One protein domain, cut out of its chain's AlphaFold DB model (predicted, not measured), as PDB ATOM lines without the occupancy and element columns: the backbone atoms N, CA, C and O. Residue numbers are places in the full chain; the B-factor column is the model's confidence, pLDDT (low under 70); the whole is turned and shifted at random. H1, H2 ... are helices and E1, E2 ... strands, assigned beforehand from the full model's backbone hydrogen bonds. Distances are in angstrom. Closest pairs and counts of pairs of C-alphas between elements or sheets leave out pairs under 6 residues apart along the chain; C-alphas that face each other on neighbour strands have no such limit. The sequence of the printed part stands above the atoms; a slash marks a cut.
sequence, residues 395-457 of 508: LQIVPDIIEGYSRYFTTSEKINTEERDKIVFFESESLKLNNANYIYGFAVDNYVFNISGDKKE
ATOM      1  N   LEU A 395      21.215  29.382 -51.567       88.06
ATOM      2  CA  LEU A 395      20.792  28.085 -52.056       88.06
ATOM      3  C   LEU A 395      19.561  27.649 -51.275       88.06
ATOM      4  O   LEU A 395      19.591  27.531 -50.046       88.06
ATOM      5  N   GLN A 396      18.481  27.391 -52.003       84.12
ATOM      6  CA  GLN A 396      17.294  26.772 -51.434       84.12
ATOM      7  C   GLN A 396      17.518  25.266 -51.341       84.12
ATOM      8  O   GLN A 396      17.817  24.611 -52.341       84.12
ATOM      9  N   ILE A 397      17.378  24.720 -50.135       75.31
ATOM     10  CA  ILE A 397      17.467  23.282 -49.885       75.31
ATOM     11  C   ILE A 397      16.128  22.780 -49.336       75.31
ATOM     12  O   ILE A 397      15.465  23.451 -48.551       75.31
ATOM     13  N   VAL A 398      15.731  21.602 -49.814       63.66
ATOM     14  CA  VAL A 398      14.475  20.884 -49.526       63.66
ATOM     15  C   VAL A 398      14.541  20.222 -48.124       63.66
ATOM     16  O   VAL A 398      15.643  19.933 -47.658       63.66
ATOM     17  N   PRO A 399      13.411  19.998 -47.414       61.03
ATOM     18  CA  PRO A 399      13.363  20.007 -45.944       61.03
ATOM     19  C   PRO A 399      13.839  18.753 -45.174       61.03
ATOM     20  O   PRO A 399      13.453  18.580 -44.023       61.03
ATOM     21  N   ASP A 400      14.747  17.934 -45.706       73.75
ATOM     22  CA  ASP A 400      15.289  16.758 -44.986       73.75
ATOM     23  C   ASP A 400      16.552  17.079 -44.157       73.75
ATOM     24  O   ASP A 400      17.481  16.273 -44.034       73.75
ATOM     25  N   ILE A 401      16.617  18.293 -43.606       81.38
ATOM     26  CA  ILE A 401      17.745  18.773 -42.802       81.38
ATOM     27  C   ILE A 401      17.493  18.449 -41.329       81.38
ATOM     28  O   ILE A 401      16.486  18.856 -40.757       81.38
ATOM     29  N   ILE A 402      18.435  17.737 -40.713       82.88
ATOM     30  CA  ILE A 402      18.406  17.395 -39.285       82.88
ATOM     31  C   ILE A 402      18.892  18.587 -38.458       82.88
ATOM     32  O   ILE A 402      18.240  18.996 -37.501       82.88
ATOM     33  N   GLU A 403      20.031  19.159 -38.844       83.44
ATOM     34  CA  GLU A 403      20.613  20.353 -38.234       83.44
ATOM     35  C   GLU A 403      21.166  21.245 -39.345       83.44
ATOM     36  O   GLU A 403      21.914  20.775 -40.204       83.44
ATOM     37  N   GLY A 404      20.779  22.519 -39.357       80.19
ATOM     38  CA  GLY A 404      21.084  23.438 -40.447       80.19
ATOM     39  C   GLY A 404      21.719  24.733 -39.972       80.19
ATOM     40  O   GLY A 404      21.242  25.355 -39.029       80.19
ATOM     41  N   TYR A 405      22.761  25.151 -40.682       86.56
ATOM     42  CA  TYR A 405      23.445  26.428 -40.524       86.56
ATOM     43  C   TYR A 405      23.611  27.090 -41.893       86.56
ATOM     44  O   TYR A 405      23.564  26.430 -42.932       86.56
ATOM     45  N   SER A 406      23.908  28.388 -41.925       88.56
ATOM     46  CA  SER A 406      24.030  29.142 -43.183       88.56
ATOM     47  C   SER A 406      25.110  28.619 -44.136       88.56
ATOM     48  O   SER A 406      25.082  28.942 -45.318       88.56
ATOM     49  N   ARG A 407      26.079  27.829 -43.658       92.69
ATOM     50  CA  ARG A 407      27.220  27.340 -44.457       92.69
ATOM     51  C   ARG A 407      27.390  25.824 -44.473       92.69
ATOM     52  O   ARG A 407      28.141  25.311 -45.303       92.69
ATOM     53  N   TYR A 408      26.710  25.110 -43.584       91.44
ATOM     54  CA  TYR A 408      26.728  23.654 -43.546       91.44
ATOM     55  C   TYR A 408      25.439  23.110 -42.940       91.44
ATOM     56  O   TYR A 408      24.760  23.797 -42.184       91.44
ATOM     57  N   PHE A 409      25.107  21.867 -43.250       88.75
ATOM     58  CA  PHE A 409      23.972  21.177 -42.649       88.75
ATOM     59  C   PHE A 409      24.262  19.688 -42.508       88.75
ATOM     60  O   PHE A 409      25.205  19.167 -43.108       88.75
ATOM     61  N   THR A 410      23.430  19.004 -41.731       88.94
ATOM     62  CA  THR A 410      23.409  17.547 -41.620       88.94
ATOM     63  C   THR A 410      22.073  16.985 -42.082       88.94
ATOM     64  O   THR A 410      21.019  17.598 -41.905       88.94
ATOM     65  N   THR A 411      22.113  15.809 -42.693       88.56
ATOM     66  CA  THR A 411      20.939  15.075 -43.176       88.56
ATOM     67  C   THR A 411      21.172  13.568 -43.042       88.56
ATOM     68  O   THR A 411      22.316  13.125 -42.911       88.56
ATOM     69  N   SER A 412      20.107  12.768 -43.044       86.00
ATOM     70  CA  SER A 412      20.194  11.302 -43.038       86.00
ATOM     71  C   SER A 412      20.449  10.713 -44.426       86.00
ATOM     72  O   SER A 412      20.968   9.604 -44.523       86.00
ATOM     73  N   GLU A 413      20.096  11.427 -45.498       82.12
ATOM     74  CA  GLU A 413      20.169  10.920 -46.872       82.12
ATOM     75  C   GLU A 413      20.801  11.936 -47.830       82.12
ATOM     76  O   GLU A 413      20.818  13.141 -47.586       82.12
ATOM     77  N   LYS A 414      21.361  11.460 -48.949       72.50
ATOM     78  CA  LYS A 414      21.958  12.359 -49.947       72.50
ATOM     79  C   LYS A 414      20.859  13.188 -50.606       72.50
ATOM     80  O   LYS A 414      20.039  12.652 -51.347       72.50
ATOM     81  N   ILE A 415      20.902  14.503 -50.407       78.56
ATOM     82  CA  ILE A 415      19.978  15.434 -51.055       78.56
ATOM     83  C   ILE A 415      20.265  15.469 -52.558       78.56
ATOM     84  O   ILE A 415      21.375  15.792 -52.992       78.56
ATOM     85  N   ASN A 416      19.251  15.161 -53.366       73.44
ATOM     86  CA  ASN A 416      19.333  15.346 -54.806       73.44
ATOM     87  C   ASN A 416      19.049  16.814 -55.143       73.44
ATOM     88  O   ASN A 416      17.901  17.246 -55.143       73.44
ATOM     89  N   THR A 417      20.105  17.575 -55.411       76.56
ATOM     90  CA  THR A 417      20.026  18.968 -55.862       76.56
ATOM     91  C   THR A 417      20.672  19.114 -57.236       76.56
ATOM     92  O   THR A 417      21.584  18.354 -57.573       76.56
ATOM     93  N   GLU A 418      20.205  20.082 -58.025       78.81
ATOM     94  CA  GLU A 418      20.866  20.511 -59.265       78.81
ATOM     95  C   GLU A 418      22.156  21.303 -58.967       78.81
ATOM     96  O   GLU A 418      23.064  21.338 -59.791       78.81
ATOM     97  N   GLU A 419      22.298  21.825 -57.744       82.38
ATOM     98  CA  GLU A 419      23.397  22.685 -57.283       82.38
ATOM     99  C   GLU A 419      24.614  21.894 -56.758       82.38
ATOM    100  O   GLU A 419      25.240  22.252 -55.756       82.38
ATOM    101  N   ARG A 420      24.935  20.753 -57.386       77.69
ATOM    102  CA  ARG A 420      25.961  19.812 -56.880       77.69
ATOM    103  C   ARG A 420      27.380  20.374 -56.882       77.69
ATOM    104  O   ARG A 420      28.217  19.885 -56.132       77.69
ATOM    105  N   ASP A 421      27.670  21.347 -57.734       84.44
ATOM    106  CA  ASP A 421      28.955  22.051 -57.797       84.44
ATOM    107  C   ASP A 421      29.104  23.104 -56.688       84.44
ATOM    108  O   ASP A 421      30.215  23.538 -56.384       84.44
ATOM    109  N   LYS A 422      27.999  23.481 -56.037       91.94
ATOM    110  CA  LYS A 422      27.966  24.464 -54.949       91.94
ATOM    111  C   LYS A 422      28.008  23.829 -53.557       91.94
ATOM    112  O   LYS A 422      28.132  24.551 -52.565       91.94
ATOM    113  N   ILE A 423      27.912  22.497 -53.471       93.12
ATOM    114  CA  ILE A 423      27.866  21.741 -52.213       93.12
ATOM    115  C   ILE A 423      28.815  20.542 -52.260       93.12
ATOM    116  O   ILE A 423      28.729  19.696 -53.147       93.12
ATOM    117  N   VAL A 424      29.672  20.411 -51.249       93.94
ATOM    118  CA  VAL A 424      30.472  19.198 -51.032       93.94
ATOM    119  C   VAL A 424      29.852  18.379 -49.910       93.94
ATOM    120  O   VAL A 424      29.546  18.908 -48.843       93.94
ATOM    121  N   PHE A 425      29.707  17.077 -50.146       92.62
ATOM    122  CA  PHE A 425      29.143  16.142 -49.181       92.62
ATOM    123  C   PHE A 425      30.207  15.211 -48.610       92.62
ATOM    124  O   PHE A 425      31.012  14.657 -49.360       92.62
ATOM    125  N   PHE A 426      30.145  14.981 -47.301       91.00
ATOM    126  CA  PHE A 426      30.947  13.980 -46.606       91.00
ATOM    127  C   PHE A 426      30.084  13.187 -45.628       91.00
ATOM    128  O   PHE A 426      29.180  13.728 -44.996       91.00
ATOM    129  N   GLU A 427      30.392  11.907 -45.472       88.56
ATOM    130  CA  GLU A 427      29.805  11.082 -44.418       88.56
ATOM    131  C   GLU A 427      30.458  11.432 -43.072       88.56
ATOM    132  O   GLU A 427      31.668  11.662 -42.994       88.56
ATOM    133  N   SER A 428      29.659  11.500 -42.011       83.44
ATOM    134  CA  SER A 428      30.096  11.902 -40.669       83.44
ATOM    135  C   SER A 428      31.231  11.037 -40.112       83.44
ATOM    136  O   SER A 428      32.192  11.574 -39.558       83.44
ATOM    137  N   GLU A 429      31.152   9.719 -40.319       81.06
ATOM    138  CA  GLU A 429      32.173   8.747 -39.917       81.06
ATOM    139  C   GLU A 429      33.509   9.053 -40.604       81.06
ATOM    140  O   GLU A 429      34.561   9.089 -39.962       81.06
ATOM    141  N   SER A 430      33.460   9.399 -41.894       82.62
ATOM    142  CA  SER A 430      34.647   9.786 -42.660       82.62
ATOM    143  C   SER A 430      35.278  11.080 -42.129       82.62
ATOM    144  O   SER A 430      36.497  11.232 -42.192       82.62
ATOM    145  N   LEU A 431      34.478  11.998 -41.569       80.94
ATOM    146  CA  LEU A 431      34.957  13.244 -40.958       80.94
ATOM    147  C   LEU A 431      35.451  13.098 -39.512       80.94
ATOM    148  O   LEU A 431      36.019  14.051 -38.981       80.94
ATOM    149  N   LYS A 432      35.251  11.936 -38.877       77.75
ATOM    150  CA  LYS A 432      35.544  11.686 -37.452       77.75
ATOM    151  C   LYS A 432      34.779  12.593 -36.471       77.75
ATOM    152  O   LYS A 432      35.184  12.707 -35.321       77.75
ATOM    153  N   LEU A 433      33.685  13.235 -36.893       69.44
ATOM    154  CA  LEU A 433      32.982  14.251 -36.088       69.44
ATOM    155  C   LEU A 433      31.954  13.673 -35.106       69.44
ATOM    156  O   LEU A 433      31.660  14.316 -34.101       69.44
ATOM    157  N   ASN A 434      31.372  12.503 -35.396       66.06
ATOM    158  CA  ASN A 434      30.412  11.820 -34.524       66.06
ATOM    159  C   ASN A 434      30.256  10.327 -34.895       66.06
ATOM    160  O   ASN A 434      30.709   9.892 -35.950       66.06
ATOM    161  N   ASN A 435      29.578   9.563 -34.027       56.28
ATOM    162  CA  ASN A 435      29.241   8.141 -34.230       56.28
ATOM    163  C   ASN A 435      27.835   7.928 -34.837       56.28
ATOM    164  O   ASN A 435      27.287   6.831 -34.743       56.28
ATOM    165  N   ALA A 436      27.198   8.973 -35.373       66.12
ATOM    166  CA  ALA A 436      25.865   8.883 -35.965       66.12
ATOM    167  C   ALA A 436      25.987   8.883 -37.490       66.12
ATOM    168  O   ALA A 436      26.757   9.670 -38.023       66.12
ATOM    169  N   ASN A 437      25.226   8.049 -38.202       75.19
ATOM    170  CA  ASN A 437      25.287   7.948 -39.666       75.19
ATOM    171  C   ASN A 437      24.573   9.138 -40.336       75.19
ATOM    172  O   ASN A 437      23.456   9.001 -40.832       75.19
ATOM    173  N   TYR A 438      25.211  10.308 -40.318       86.62
ATOM    174  CA  TYR A 438      24.748  11.522 -40.986       86.62
ATOM    175  C   TYR A 438      25.629  11.862 -42.184       86.62
ATOM    176  O   TYR A 438      26.800  11.491 -42.267       86.62
ATOM    177  N   ILE A 439      25.070  12.642 -43.098       88.75
ATOM    178  CA  ILE A 439      25.784  13.256 -44.207       88.75
ATOM    179  C   ILE A 439      25.873  14.750 -43.924       88.75
ATOM    180  O   ILE A 439      24.857  15.411 -43.710       88.75
ATOM    181  N   TYR A 440      27.090  15.277 -43.942       90.94
ATOM    182  CA  TYR A 440      27.348  16.708 -43.896       90.94
ATOM    183  C   TYR A 440      27.355  17.275 -45.313       90.94
ATOM    184  O   TYR A 440      28.063  16.758 -46.178       90.94
ATOM    185  N   GLY A 441      26.605  18.352 -45.535       92.00
ATOM    186  CA  GLY A 441      26.692  19.186 -46.732       92.00
ATOM    187  C   GLY A 441      27.366  20.514 -46.401       92.00
ATOM    188  O   GLY A 441      26.945  21.194 -45.470       92.00
ATOM    189  N   PHE A 442      28.396  20.888 -47.158       94.62
ATOM    190  CA  PHE A 442      29.158  22.127 -46.985       94.62
ATOM    191  C   PHE A 442      29.012  23.028 -48.203       94.62
ATOM    192  O   PHE A 442      29.267  22.586 -49.324       94.62
ATOM    193  N   ALA A 443      28.653  24.291 -47.987       94.94
ATOM    194  CA  ALA A 443      28.604  25.278 -49.054       94.94
ATOM    195  C   ALA A 443      30.017  25.614 -49.548       94.94
ATOM    196  O   ALA A 443      30.939  25.798 -48.750       94.94
ATOM    197  N   VAL A 444      30.177  25.723 -50.864       95.19
ATOM    198  CA  VAL A 444      31.428  26.118 -51.524       95.19
ATOM    199  C   VAL A 444      31.470  27.637 -51.741       95.19
ATOM    200  O   VAL A 444      30.434  28.302 -51.738       95.19
ATOM    201  N   ASP A 445      32.664  28.213 -51.915       94.00
ATOM    202  CA  ASP A 445      32.864  29.642 -52.205       94.00
ATOM    203  C   ASP A 445      32.107  30.513 -51.198       94.00
ATOM    204  O   ASP A 445      32.348  30.382 -49.999       94.00
ATOM    205  N   ASN A 446      31.174  31.353 -51.646       93.69
ATOM    206  CA  ASN A 446      30.364  32.198 -50.789       93.69
ATOM    207  C   ASN A 446      28.869  31.869 -50.789       93.69
ATOM    208  O   ASN A 446      28.075  32.674 -50.304       93.69
ATOM    209  N   TYR A 447      28.493  30.685 -51.273       93.94
ATOM    210  CA  TYR A 447      27.112  30.216 -51.233       93.94
ATOM    211  C   TYR A 447      26.600  30.041 -49.808       93.94
ATOM    212  O   TYR A 447      27.343  29.655 -48.913       93.94
ATOM    213  N   VAL A 448      25.323  30.295 -49.568       92.12
ATOM    214  CA  VAL A 448      24.740  30.086 -48.240       92.12
ATOM    215  C   VAL A 448      23.449  29.313 -48.329       92.12
ATOM    216  O   VAL A 448      22.701  29.469 -49.283       92.12
ATOM    217  N   PHE A 449      23.175  28.479 -47.340       89.38
ATOM    218  CA  PHE A 449      21.927  27.742 -47.272       89.38
ATOM    219  C   PHE A 449      20.856  28.582 -46.588       89.38
ATOM    220  O   PHE A 449      21.059  29.090 -45.485       89.38
ATOM    221  N   ASN A 450      19.702  28.701 -47.236       85.25
ATOM    222  CA  ASN A 450      18.517  29.301 -46.639       85.25
ATOM    223  C   ASN A 450      17.711  28.193 -45.938       85.25
ATOM    224  O   ASN A 450      16.839  27.577 -46.546       85.25
ATOM    225  N   ILE A 451      18.096  27.871 -44.698       74.62
ATOM    226  CA  ILE A 451      17.523  26.753 -43.918       74.62
ATOM    227  C   ILE A 451      16.605  27.256 -42.806       74.62
ATOM    228  O   ILE A 451      15.566  26.661 -42.528       74.62
ATOM    229  N   SER A 452      16.965  28.370 -42.183       59.00
ATOM    230  CA  SER A 452      16.154  29.050 -41.190       59.00
ATOM    231  C   SER A 452      15.871  30.454 -41.708       59.00
ATOM    232  O   SER A 452      16.771  31.131 -42.197       59.00
ATOM    233  N   GLY A 453      14.616  30.904 -41.626       57.25
ATOM    234  CA  GLY A 453      14.197  32.266 -41.991       57.25
ATOM    235  C   GLY A 453      14.770  33.359 -41.073       57.25
ATOM    236  O   GLY A 453      14.106  34.366 -40.829       57.25
ATOM    237  N   ASP A 454      15.960  33.129 -40.524       54.78
ATOM    238  CA  ASP A 454      16.693  34.004 -39.634       54.78
ATOM    239  C   ASP A 454      17.327  35.171 -40.394       54.78
ATOM    240  O   ASP A 454      17.407  35.223 -41.625       54.78
ATOM    241  N   LYS A 455      17.761  36.160 -39.612       58.66
ATOM    242  CA  LYS A 455      18.380  37.388 -40.095       58.66
ATOM    243  C   LYS A 455      19.526  37.063 -41.057       58.66
ATOM    244  O   LYS A 455      20.477  36.379 -40.699       58.66
ATOM    245  N   LYS A 456      19.453  37.639 -42.257       69.94
ATOM    246  CA  LYS A 456      20.501  37.546 -43.272       69.94
ATOM    247  C   LYS A 456      21.801  38.162 -42.751       69.94
ATOM    248  O   LYS A 456      21.944  39.385 -42.720       69.94
ATOM    249  N   GLU A 457      22.731  37.318 -42.320       83.94
ATOM    250  CA  GLU A 457      24.087  37.739 -41.971       83.94
ATOM    251  C   GLU A 457      24.828  38.200 -43.236       83.94
ATOM    252  O   GLU A 457      24.570  37.727 -44.346       83.94
TER     253      GLU A 457
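AT A GLANCE: This is residues 395 to 457 of the 508 residues of the protein "PglZ domain-containing protein" of Methanosarcinales archaeon (UniProt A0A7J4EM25). Little regular structure: 25 of the 63 printed residues are in named elements, a small antiparallel sheet, E1 E2 E4 E3, among loops, with short helix H1 following the last residue of E3 at one end of the sheet and strand E5 past the last residue of E4, where the C-alphas of Ala 443 and Phe 449 are 7.3 A apart. Along the chain run E1 E2 E3 H1 E4 E5, mostly strand. The whole is compact, radius of gyration of the C-alphas 11.4 A, spanning 32 by 23 by 20 A.

HOW THE PARTS SIT: Inner strands E2, residues 408 to 411, and E4, residues 439 to 443, are antiparallel, with N 439 and O 411 within hydrogen-bond range at 2.8 A. Edge strand E3, residues 423 to 427, is antiparallel to E4, with N 440 and O 426 at 2.8 A. Edge strand E1, residues 401 to 404, forms a hairpin with E2, with N 402 and O 410 at 2.8 A. H1, residues 428 to 431, only grazes the sheet and is too short for an O i to N i+4 pair. E5, residues 448 to 450, pairs with no named strand.

IN THESE COORDINATES: E3 and E4 each measure 13.3 A. C-alpha 401 begins E1 at (17.745, 18.773, -42.802); C-alpha 450 ends E5 at (18.517, 29.301, -46.639).

THE WHOLE: The printed part has no cut. E2 to E3 is a long link. Residues 398 to 399, 433 to 436 and 452 to 456 are under pLDDT 70.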